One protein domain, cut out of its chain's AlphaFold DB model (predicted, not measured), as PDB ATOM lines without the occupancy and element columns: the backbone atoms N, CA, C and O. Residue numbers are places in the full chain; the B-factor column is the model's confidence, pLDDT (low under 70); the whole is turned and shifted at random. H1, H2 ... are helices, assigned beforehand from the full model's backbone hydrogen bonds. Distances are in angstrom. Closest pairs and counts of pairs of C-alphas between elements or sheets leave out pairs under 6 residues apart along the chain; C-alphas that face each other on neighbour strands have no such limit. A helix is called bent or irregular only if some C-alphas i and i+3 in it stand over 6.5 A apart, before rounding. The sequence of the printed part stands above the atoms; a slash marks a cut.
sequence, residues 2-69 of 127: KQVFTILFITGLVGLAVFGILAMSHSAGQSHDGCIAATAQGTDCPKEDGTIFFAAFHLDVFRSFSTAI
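AT A GLANCE: This is residues 2 to 69 of the 127 residues of an uncharacterized protein of Candidatus Nealsonbacteria bacterium RIFCSPLOWO2_01_FULL_43_32 (UniProt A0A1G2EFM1). Two helices, the long H1 and the shorter H3, make a narrow V that runs opposite ways and meets through residues 17 to 21 of H1 and 55 to 62 of H3. The short helix H2 sits in the loop between them, on the far side of H3 from H1, and residues 2 to 12 of H1 stick out as a free arm. The printed part has 68 residues with three named helices, in the order H1, H2, H3, and no named strand, so its class is all helix. It is loose, with a radius of gyration of the C-alphas of 14.0 A, and elongated, spanning 43 by 27 by 18 A.

HOW THE PARTS SIT: Start at Lys 2 and follow H1, residues 2 to 25; its residues 2 to 12 stand free, with no C-alpha 8 or more apart along the chain within 10 A. Farther on, H1 touches H3, residues 51 to 67, with residues 17 to 21 alone, and H3 touches H1 with residues 55 to 62 alone. Look at Ile 21 and Ala 55, whose C-alphas are the closest of the two helices, 6.7 A apart. H1 and H3 run opposite ways at a tilt of 37 degrees, only just steep. Between them along the chain you find H2, residues 36 to 41, which is apart from H1. H2 and H3 are close but not clearly touching; their closest C-alphas, those of Ala 37 and Val 61, are 8.0 A apart. H2 and H3 run the same way at a steep tilt of 60 degrees. In H1, H2 and H3 every backbone O i to N i+4 pair is within hydrogen-bond range.

IN THESE COORDINATES: Find C-alpha 2 at (106.491, 126.844, 138.903); from there H1 runs through 24 residues to C-alpha 25 at (123.577, 104.140, 158.871), 34.7 A away. H2 has 6 residues, Ile 36 to Gln 41, and measures 8.1 A from first to last C-alpha. H3 has 17 residues, from Thr 51 to C-alpha 67 at (125.030, 124.712, 147.157), 24.0 A from first to last C-alpha. None of the three helices is bent.

THE WHOLE: The two C-alphas farthest apart are those of Lys 2 and Ser 31, at 43.4 A, while the C-alphas of Lys 2 and Ile 69, the first and last printed, are 21.7 A apart. Without residues 2 to 12, the body of 57 residues spans 31 by 25 by 17 A. The printed part has no cut, and the links from H1 to H2, 10 residues, and from H2 to H3, 9 residues, are short. The mean pLDDT of the printed part is 77.2; look for values under 70 at residues 25 to 34, 42 to 43 and 46 to 50.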
ATOM      1  N   LYS A   2     105.109 126.724 138.380       76.75
ATOM      2  CA  LYS A   2     106.491 126.844 138.903       76.75
ATOM      3  C   LYS A   2     106.617 126.547 140.404       76.75
ATOM      4  O   LYS A   2     107.473 125.774 140.794       76.75
ATOM      5  N   GLN A   3     105.717 127.093 141.223       84.94
ATOM      6  CA  GLN A   3     105.748 126.922 142.683       84.94
ATOM      7  C   GLN A   3     105.526 125.469 143.120       84.94
ATOM      8  O   GLN A   3     106.260 124.958 143.954       84.94
ATOM      9  N   VAL A   4     104.561 124.782 142.503       91.00
ATOM     10  CA  VAL A   4     104.296 123.358 142.765       91.00
ATOM     11  C   VAL A   4     105.516 122.514 142.402       91.00
ATOM     12  O   VAL A   4     105.921 121.660 143.181       91.00
ATOM     13  N   PHE A   5     106.145 122.799 141.259       89.44
ATOM     14  CA  PHE A   5     107.367 122.116 140.843       89.44
ATOM     15  C   PHE A   5     108.521 122.347 141.828       89.44
ATOM     16  O   PHE A   5     109.183 121.395 142.225       89.44
ATOM     17  N   THR A   6     108.725 123.587 142.277       89.00
ATOM     18  CA  THR A   6     109.746 123.914 143.282       89.00
ATOM     19  C   THR A   6     109.497 123.189 144.602       89.00
ATOM     20  O   THR A   6     110.430 122.620 145.158       89.00
ATOM     21  N   ILE A   7     108.252 123.159 145.087       92.69
ATOM     22  CA  ILE A   7     107.895 122.465 146.330       92.69
ATOM     23  C   ILE A   7     108.157 120.964 146.197       92.69
ATOM     24  O   ILE A   7     108.820 120.389 147.052       92.69
ATOM     25  N   LEU A   8     107.703 120.332 145.109       92.69
ATOM     26  CA  LEU A   8     107.943 118.906 144.869       92.69
ATOM     27  C   LEU A   8     109.438 118.581 144.788       92.69
ATOM     28  O   LEU A   8     109.880 117.588 145.360       92.69
ATOM     29  N   PHE A   9     110.215 119.433 144.119       89.75
ATOM     30  CA  PHE A   9     111.657 119.261 143.991       89.75
ATOM     31  C   PHE A   9     112.367 119.347 145.347       89.75
ATOM     32  O   PHE A   9     113.152 118.464 145.686       89.75
ATOM     33  N   ILE A  10     112.049 120.365 146.154       90.69
ATOM     34  CA  ILE A  10     112.627 120.531 147.495       90.69
ATOM     35  C   ILE A  10     112.239 119.355 148.394       90.69
ATOM     36  O   ILE A  10     113.110 118.764 149.025       90.69
ATOM     37  N   THR A  11     110.961 118.966 148.424       91.44
ATOM     38  CA  THR A  11     110.498 117.830 149.234       91.44
ATOM     39  C   THR A  11     111.175 116.524 148.816       91.44
ATOM     40  O   THR A  11     111.562 115.734 149.674       91.44
ATOM     41  N   GLY A  12     111.383 116.314 147.513       91.38
ATOM     42  CA  GLY A  12     112.127 115.168 146.994       91.38
ATOM     43  C   GLY A  12     113.585 115.155 147.454       91.38
ATOM     44  O   GLY A  12     114.065 114.124 147.919       91.38
ATOM     45  N   LEU A  13     114.275 116.299 147.392       88.94
ATOM     46  CA  LEU A  13     115.652 116.430 147.879       88.94
ATOM     47  C   LEU A  13     115.765 116.180 149.387       88.94
ATOM     48  O   LEU A  13     116.667 115.466 149.820       88.94
ATOM     49  N   VAL A  14     114.837 116.721 150.181       90.44
ATOM     50  CA  VAL A  14     114.794 116.488 151.633       90.44
ATOM     51  C   VAL A  14     114.542 115.010 151.934       90.44
ATOM     52  O   VAL A  14     115.231 114.433 152.772       90.44
ATOM     53  N   GLY A  15     113.607 114.376 151.222       89.50
ATOM     54  CA  GLY A  15     113.356 112.942 151.344       89.50
ATOM     55  C   GLY A  15     114.600 112.114 151.023       89.50
ATOM     56  O   GLY A  15     114.993 111.268 151.822       89.50
ATOM     57  N   LEU A  16     115.266 112.397 149.900       87.62
ATOM     58  CA  LEU A  16     116.510 111.729 149.507       87.62
ATOM     59  C   LEU A  16     117.606 111.869 150.568       87.62
ATOM     60  O   LEU A  16     118.270 110.883 150.871       87.62
ATOM     61  N   ALA A  17     117.770 113.054 151.161       87.12
ATOM     62  CA  ALA A  17     118.745 113.266 152.227       87.12
ATOM     63  C   ALA A  17     118.418 112.425 153.474       87.12
ATOM     64  O   ALA A  17     119.279 111.704 153.974       87.12
ATOM     65  N   VAL A  18     117.168 112.464 153.947       86.56
ATOM     66  CA  VAL A  18     116.743 111.737 155.154       86.56
ATOM     67  C   VAL A  18     116.840 110.224 154.951       86.56
ATOM     68  O   VAL A  18     117.511 109.542 155.722       86.56
ATOM     69  N   PHE A  19     116.216 109.688 153.899       86.75
ATOM     70  CA  PHE A  19     116.239 108.249 153.629       86.75
ATOM     71  C   PHE A  19     117.635 107.754 153.237       86.75
ATOM     72  O   PHE A  19     118.000 106.639 153.601       86.75
ATOM     73  N   GLY A  20     118.433 108.577 152.551       82.94
ATOM     74  CA  GLY A  20     119.809 108.250 152.184       82.94
ATOM     75  C   GLY A  20     120.717 108.083 153.402       82.94
ATOM     76  O   GLY A  20     121.380 107.056 153.527       82.94
ATOM     77  N   ILE A  21     120.693 109.035 154.340       81.88
ATOM     78  CA  ILE A  21     121.484 108.954 155.581       81.88
ATOM     79  C   ILE A  21     121.041 107.755 156.428       81.88
ATOM     80  O   ILE A  21     121.881 107.019 156.950       81.88
ATOM     81  N   LEU A  22     119.730 107.511 156.533       81.62
ATOM     82  CA  LEU A  22     119.201 106.354 157.259       81.62
ATOM     83  C   LEU A  22     119.653 105.026 156.631       81.62
ATOM     84  O   LEU A  22     120.101 104.136 157.353       81.62
ATOM     85  N   ALA A  23     119.609 104.899 155.302       79.75
ATOM     86  CA  ALA A  23     120.087 103.707 154.600       79.75
ATOM     87  C   ALA A  23     121.599 103.476 154.795       79.75
ATOM     88  O   ALA A  23     122.031 102.341 155.004       79.75
ATOM     89  N   MET A  24     122.396 104.549 154.791       73.25
ATOM     90  CA  MET A  24     123.840 104.484 155.046       73.25
ATOM     91  C   MET A  24     124.159 104.069 156.486       73.25
ATOM     92  O   MET A  24     125.100 103.316 156.717       73.25
ATOM     93  N   SER A  25     123.349 104.491 157.462       68.94
ATOM     94  CA  SER A  25     123.577 104.140 158.871       68.94
ATOM     95  C   SER A  25     123.517 102.629 159.138       68.94
ATOM     96  O   SER A  25     124.184 102.131 160.039       68.94
ATOM     97  N   HIS A  26     122.763 101.877 158.328       62.16
ATOM     98  CA  HIS A  26     122.618 100.427 158.480       62.16
ATOM     99  C   HIS A  26     123.756  99.614 157.842       62.16
ATOM    100  O   HIS A  26     123.866  98.416 158.081       62.16
ATOM    101  N   SER A  27     124.609 100.255 157.035       59.03
ATOM    102  CA  SER A  27     125.737  99.625 156.331       59.03
ATOM    103  C   SER A  27     127.101  99.920 156.973       59.03
ATOM    104  O   SER A  27     128.121  99.441 156.484       59.03
ATOM    105  N   ALA A  28     127.128 100.636 158.103       55.03
ATOM    106  CA  ALA A  28     128.348 101.053 158.805       55.03
ATOM    107  C   ALA A  28     129.230  99.892 159.320       55.03
ATOM    108  O   ALA A  28     130.423 100.072 159.528       55.03
ATOM    109  N   GLY A  29     128.683  98.676 159.442       50.38
ATOM    110  CA  GLY A  29     129.419  97.504 159.931       50.38
ATOM    111  C   GLY A  29     130.378  96.833 158.934       50.38
ATOM    112  O   GLY A  29     131.030  95.860 159.310       50.38
ATOM    113  N   GLN A  30     130.472  97.279 157.673       47.31
ATOM    114  CA  GLN A  30     131.347  96.658 156.666       47.31
ATOM    115  C   GLN A  30     132.236  97.697 155.959       47.31
ATOM    116  O   GLN A  30     131.780  98.429 155.092       47.31
ATOM    117  N   SER A  31     133.521  97.707 156.336       48.75
ATOM    118  CA  SER A  31     134.665  98.413 155.726       48.75
ATOM    119  C   SER A  31     134.486  99.909 155.418       48.75
ATOM    120  O   SER A  31     133.994 100.310 154.368       48.75
ATOM    121  N   HIS A  32     135.097 100.751 156.258       55.81
ATOM    122  CA  HIS A  32     135.402 102.160 155.970       55.81
ATOM    123  C   HIS A  32     136.456 102.367 154.851       55.81
ATOM    124  O   HIS A  32     137.003 103.461 154.720       55.81
ATOM    125  N   ASP A  33     136.736 101.364 154.013       54.03
ATOM    126  CA  ASP A  33     137.782 101.395 152.973       54.03
ATOM    127  C   ASP A  33     137.426 102.248 151.736       54.03
ATOM    128  O   ASP A  33     138.118 102.214 150.722       54.03
ATOM    129  N   GLY A  34     136.348 103.035 151.785       60.47
ATOM    130  CA  GLY A  34     135.796 103.701 150.603       60.47
ATOM    131  C   GLY A  34     135.172 105.063 150.866       60.47
ATOM    132  O   GLY A  34     134.169 105.406 150.241       60.47
ATOM    133  N   CYS A  35     135.713 105.848 151.796       70.88
ATOM    134  CA  CYS A  35     135.133 107.152 152.066       70.88
ATOM    135  C   CYS A  35     135.505 108.199 151.003       70.88
ATOM    136  O   CYS A  35     136.627 108.703 150.960       70.88
ATOM    137  N   ILE A  36     134.523 108.580 150.180       73.19
ATOM    138  CA  ILE A  36     134.676 109.620 149.148       73.19
ATOM    139  C   ILE A  36     135.111 110.967 149.739       73.19
ATOM    140  O   ILE A  36     135.814 111.723 149.079       73.19
ATOM    141  N   ALA A  37     134.727 111.292 150.975       70.94
ATOM    142  CA  ALA A  37     135.141 112.551 151.592       70.94
ATOM    143  C   ALA A  37     136.656 112.593 151.866       70.94
ATOM    144  O   ALA A  37     137.288 113.620 151.626       70.94
ATOM    145  N   ALA A  38     137.256 111.467 152.260       73.44
ATOM    146  CA  ALA A  38     138.703 111.368 152.437       73.44
ATOM    147  C   ALA A  38     139.451 111.559 151.113       73.44
ATOM    148  O   ALA A  38     140.457 112.261 151.068       73.44
ATOM    149  N   THR A  39     138.935 111.006 150.012       75.81
ATOM    150  CA  THR A  39     139.570 111.156 148.694       75.81
ATOM    151  C   THR A  39     139.316 112.521 148.057       75.81
ATOM    152  O   THR A  39     140.201 113.060 147.398       75.81
ATOM    153  N   ALA A  40     138.128 113.098 148.245       73.31
ATOM    154  CA  ALA A  40     137.732 114.351 147.609       73.31
ATOM    155  C   ALA A  40     138.168 115.602 148.387       73.31
ATOM    156  O   ALA A  40     138.464 116.622 147.769       73.31
ATOM    157  N   GLN A  41     138.175 115.546 149.721       72.31
ATOM    158  CA  GLN A  41     138.416 116.707 150.589       72.31
ATOM    159  C   GLN A  41     139.615 116.521 151.530       72.31
ATOM    160  O   GLN A  41     139.972 117.457 152.241       72.31
ATOM    161  N   GLY A  42     140.251 115.343 151.547       68.56
ATOM    162  CA  GLY A  42     141.362 115.052 152.460       68.56
ATOM    163  C   GLY A  42     140.944 114.988 153.933       68.56
ATOM    164  O   GLY A  42     141.797 115.070 154.811       68.56
ATOM    165  N   THR A  43     139.642 114.886 154.211       69.31
ATOM    166  CA  THR A  43     139.092 114.820 155.568       69.31
ATOM    167  C   THR A  43     138.925 113.373 156.003       69.31
ATOM    168  O   THR A  43     138.274 112.598 155.297       69.31
ATOM    169  N   ASP A  44     139.437 113.025 157.182       71.25
ATOM    170  CA  ASP A  44     139.189 111.714 157.775       71.25
ATOM    171  C   ASP A  44     137.695 111.486 157.981       71.25
ATOM    172  O   ASP A  44     136.945 112.381 158.379       71.25
ATOM    173  N   CYS A  45     137.258 110.263 157.700       74.94
ATOM    174  CA  CYS A  45     135.854 109.929 157.834       74.94
ATOM    175  C   CYS A  45     135.537 109.551 159.275       74.94
ATOM    176  O   CYS A  45     136.336 108.842 159.897       74.94
ATOM    177  N   PRO A  46     134.399 110.026 159.814       69.06
ATOM    178  CA  PRO A  46     134.025 109.764 161.192       69.06
ATOM    179  C   PRO A  46     134.094 108.271 161.506       69.06
ATOM    180  O   PRO A  46     133.391 107.470 160.886       69.06
ATOM    181  N   LYS A  47     134.933 107.900 162.476       66.06
ATOM    182  CA  LYS A  47     134.974 106.545 163.026       66.06
ATOM    183  C   LYS A  47     133.888 106.453 164.088       66.06
ATOM    184  O   LYS A  47     134.150 106.778 165.229       66.06
ATOM    185  N   GLU A  48     132.665 106.124 163.681       61.81
ATOM    186  CA  GLU A  48     131.511 105.803 164.549       61.81
ATOM    187  C   GLU A  48     131.339 106.616 165.859       61.81
ATOM    188  O   GLU A  48     130.808 106.109 166.846       61.81
ATOM    189  N   ASP A  49     131.687 107.904 165.880       57.38
ATOM    190  CA  ASP A  49     131.503 108.766 167.057       57.38
ATOM    191  C   ASP A  49     130.045 109.271 167.155       57.38
ATOM    192  O   ASP A  49     129.753 110.466 167.164       57.38
ATOM    193  N   GLY A  50     129.088 108.341 167.199       68.75
ATOM    194  CA  GLY A  50     127.670 108.610 167.449       68.75
ATOM    195  C   GLY A  50     126.825 109.014 166.230       68.75
ATOM    196  O   GLY A  50     127.279 109.612 165.253       68.75
ATOM    197  N   THR A  51     125.525 108.710 166.312       75.56
ATOM    198  CA  THR A  51     124.535 108.914 165.232       75.56
ATOM    199  C   THR A  51     124.378 110.378 164.816       75.56
ATOM    200  O   THR A  51     124.154 110.669 163.642       75.56
ATOM    201  N   ILE A  52     124.524 111.308 165.763       80.81
ATOM    202  CA  ILE A  52     124.401 112.750 165.517       80.81
ATOM    203  C   ILE A  52     125.589 113.265 164.699       80.81
ATOM    204  O   ILE A  52     125.388 114.003 163.737       80.81
ATOM    205  N   PHE A  53     126.814 112.864 165.048       80.56
ATOM    206  CA  PHE A  53     128.018 113.299 164.338       80.56
ATOM    207  C   PHE A  53     128.075 112.701 162.928       80.56
ATOM    208  O   PHE A  53     128.358 113.411 161.964       80.56
ATOM    209  N   PHE A  54     127.681 111.431 162.787       79.75
ATOM    210  CA  PHE A  54     127.484 110.787 161.489       79.75
ATOM    211  C   PHE A  54     126.486 111.557 160.612       79.75
ATOM    212  O   PHE A  54     126.795 111.881 159.463       79.75
ATOM    213  N   ALA A  55     125.308 111.894 161.147       82.75
ATOM    214  CA  ALA A  55     124.293 112.636 160.405       82.75
ATOM    215  C   ALA A  55     124.769 114.048 160.032       82.75
ATOM    216  O   ALA A  55     124.575 114.474 158.897       82.75
ATOM    217  N   ALA A  56     125.431 114.756 160.952       85.69
ATOM    218  CA  ALA A  56     125.968 116.091 160.705       85.69
ATOM    219  C   ALA A  56     127.015 116.092 159.581       85.69
ATOM    220  O   ALA A  56     126.941 116.929 158.684       85.69
ATOM    221  N   PHE A  57     127.931 115.120 159.582       84.06
ATOM    222  CA  PHE A  57     128.937 114.963 158.531       84.06
ATOM    223  C   PHE A  57     128.300 114.741 157.151       84.06
ATOM    224  O   PHE A  57     128.631 115.425 156.185       84.06
ATOM    225  N   HIS A  58     127.329 113.830 157.054       84.94
ATOM    226  CA  HIS A  58     126.659 113.544 155.782       84.94
ATOM    227  C   HIS A  58     125.775 114.707 155.309       84.94
ATOM    228  O   HIS A  58     125.700 114.974 154.108       84.94
ATOM    229  N   LEU A  59     125.138 115.435 156.233       87.69
ATOM    230  CA  LEU A  59     124.377 116.646 155.914       87.69
ATOM    231  C   LEU A  59     125.272 117.776 155.402       87.69
ATOM    232  O   LEU A  59     124.852 118.510 154.508       87.69
ATOM    233  N   ASP A  60     126.490 117.911 155.923       86.31
ATOM    234  CA  ASP A  60     127.437 118.918 155.443       86.31
ATOM    235  C   ASP A  60     127.916 118.613 154.016       86.31
ATOM    236  O   ASP A  60     127.883 119.484 153.142       86.31
ATOM    237  N   VAL A  61     128.213 117.343 153.719       83.25
ATOM    238  CA  VAL A  61     128.509 116.897 152.347       83.25
ATOM    239  C   VAL A  61     127.318 117.155 151.417       83.25
ATOM    240  O   VAL A  61     127.485 117.704 150.325       83.25
ATOM    241  N   PHE A  62     126.099 116.819 151.852       85.56
ATOM    242  CA  PHE A  62     124.881 117.075 151.080       85.56
ATOM    243  C   PHE A  62     124.655 118.573 150.826       85.56
ATOM    244  O   PHE A  62     124.267 118.970 149.723       85.56
ATOM    245  N   ARG A  63     124.931 119.424 151.818       86.62
ATOM    246  CA  ARG A  63     124.862 120.883 151.697       86.62
ATOM    247  C   ARG A  63     125.890 121.403 150.700       86.62
ATOM    248  O   ARG A  63     125.524 122.198 149.835       86.62
ATOM    249  N   SER A  64     127.142 120.965 150.806       83.12
ATOM    250  CA  SER A  64     128.217 121.326 149.875       83.12
ATOM    251  C   SER A  64     127.820 121.000 148.435       83.12
ATOM    252  O   SER A  64     127.872 121.863 147.562       83.12
ATOM    253  N   PHE A  65     127.273 119.804 148.204       81.81
ATOM    254  CA  PHE A  65     126.775 119.401 146.891       81.81
ATOM    255  C   PHE A  65     125.581 120.246 146.415       81.81
ATOM    256  O   PHE A  65     125.551 120.696 145.272       81.81
ATOM    257  N   SER A  66     124.609 120.505 147.293       83.12
ATOM    258  CA  SER A  66     123.377 121.234 146.949       83.12
ATOM    259  C   SER A  66     123.593 122.732 146.721       83.12
ATOM    260  O   SER A  66     122.785 123.381 146.060       83.12
ATOM    261  N   THR A  67     124.666 123.292 147.283       83.00
ATOM    262  CA  THR A  67     125.030 124.712 147.157       83.00
ATOM    263  C   THR A  67     126.183 124.949 146.186       83.00
ATOM    264  O   THR A  67     126.542 126.102 145.945       83.00
ATOM    265  N   ALA A  68     126.744 123.884 145.604       81.25
ATOM    266  CA  ALA A  68     127.828 123.976 144.641       81.25
ATOM    267  C   ALA A  68     127.425 124.861 143.453       81.25
ATOM    268  O   ALA A  68     126.489 124.569 142.705       81.25
ATOM    269  N   ILE A  69     128.165 125.955 143.265       76.94
ATOM    270  CA  ILE A  69     127.995 126.843 142.119       76.94
ATOM    271  C   ILE A  69     128.863 126.300 140.989       76.94
ATOM    272  O   ILE A  69     130.087 126.432 140.988       76.94
TER     273      ILE A  69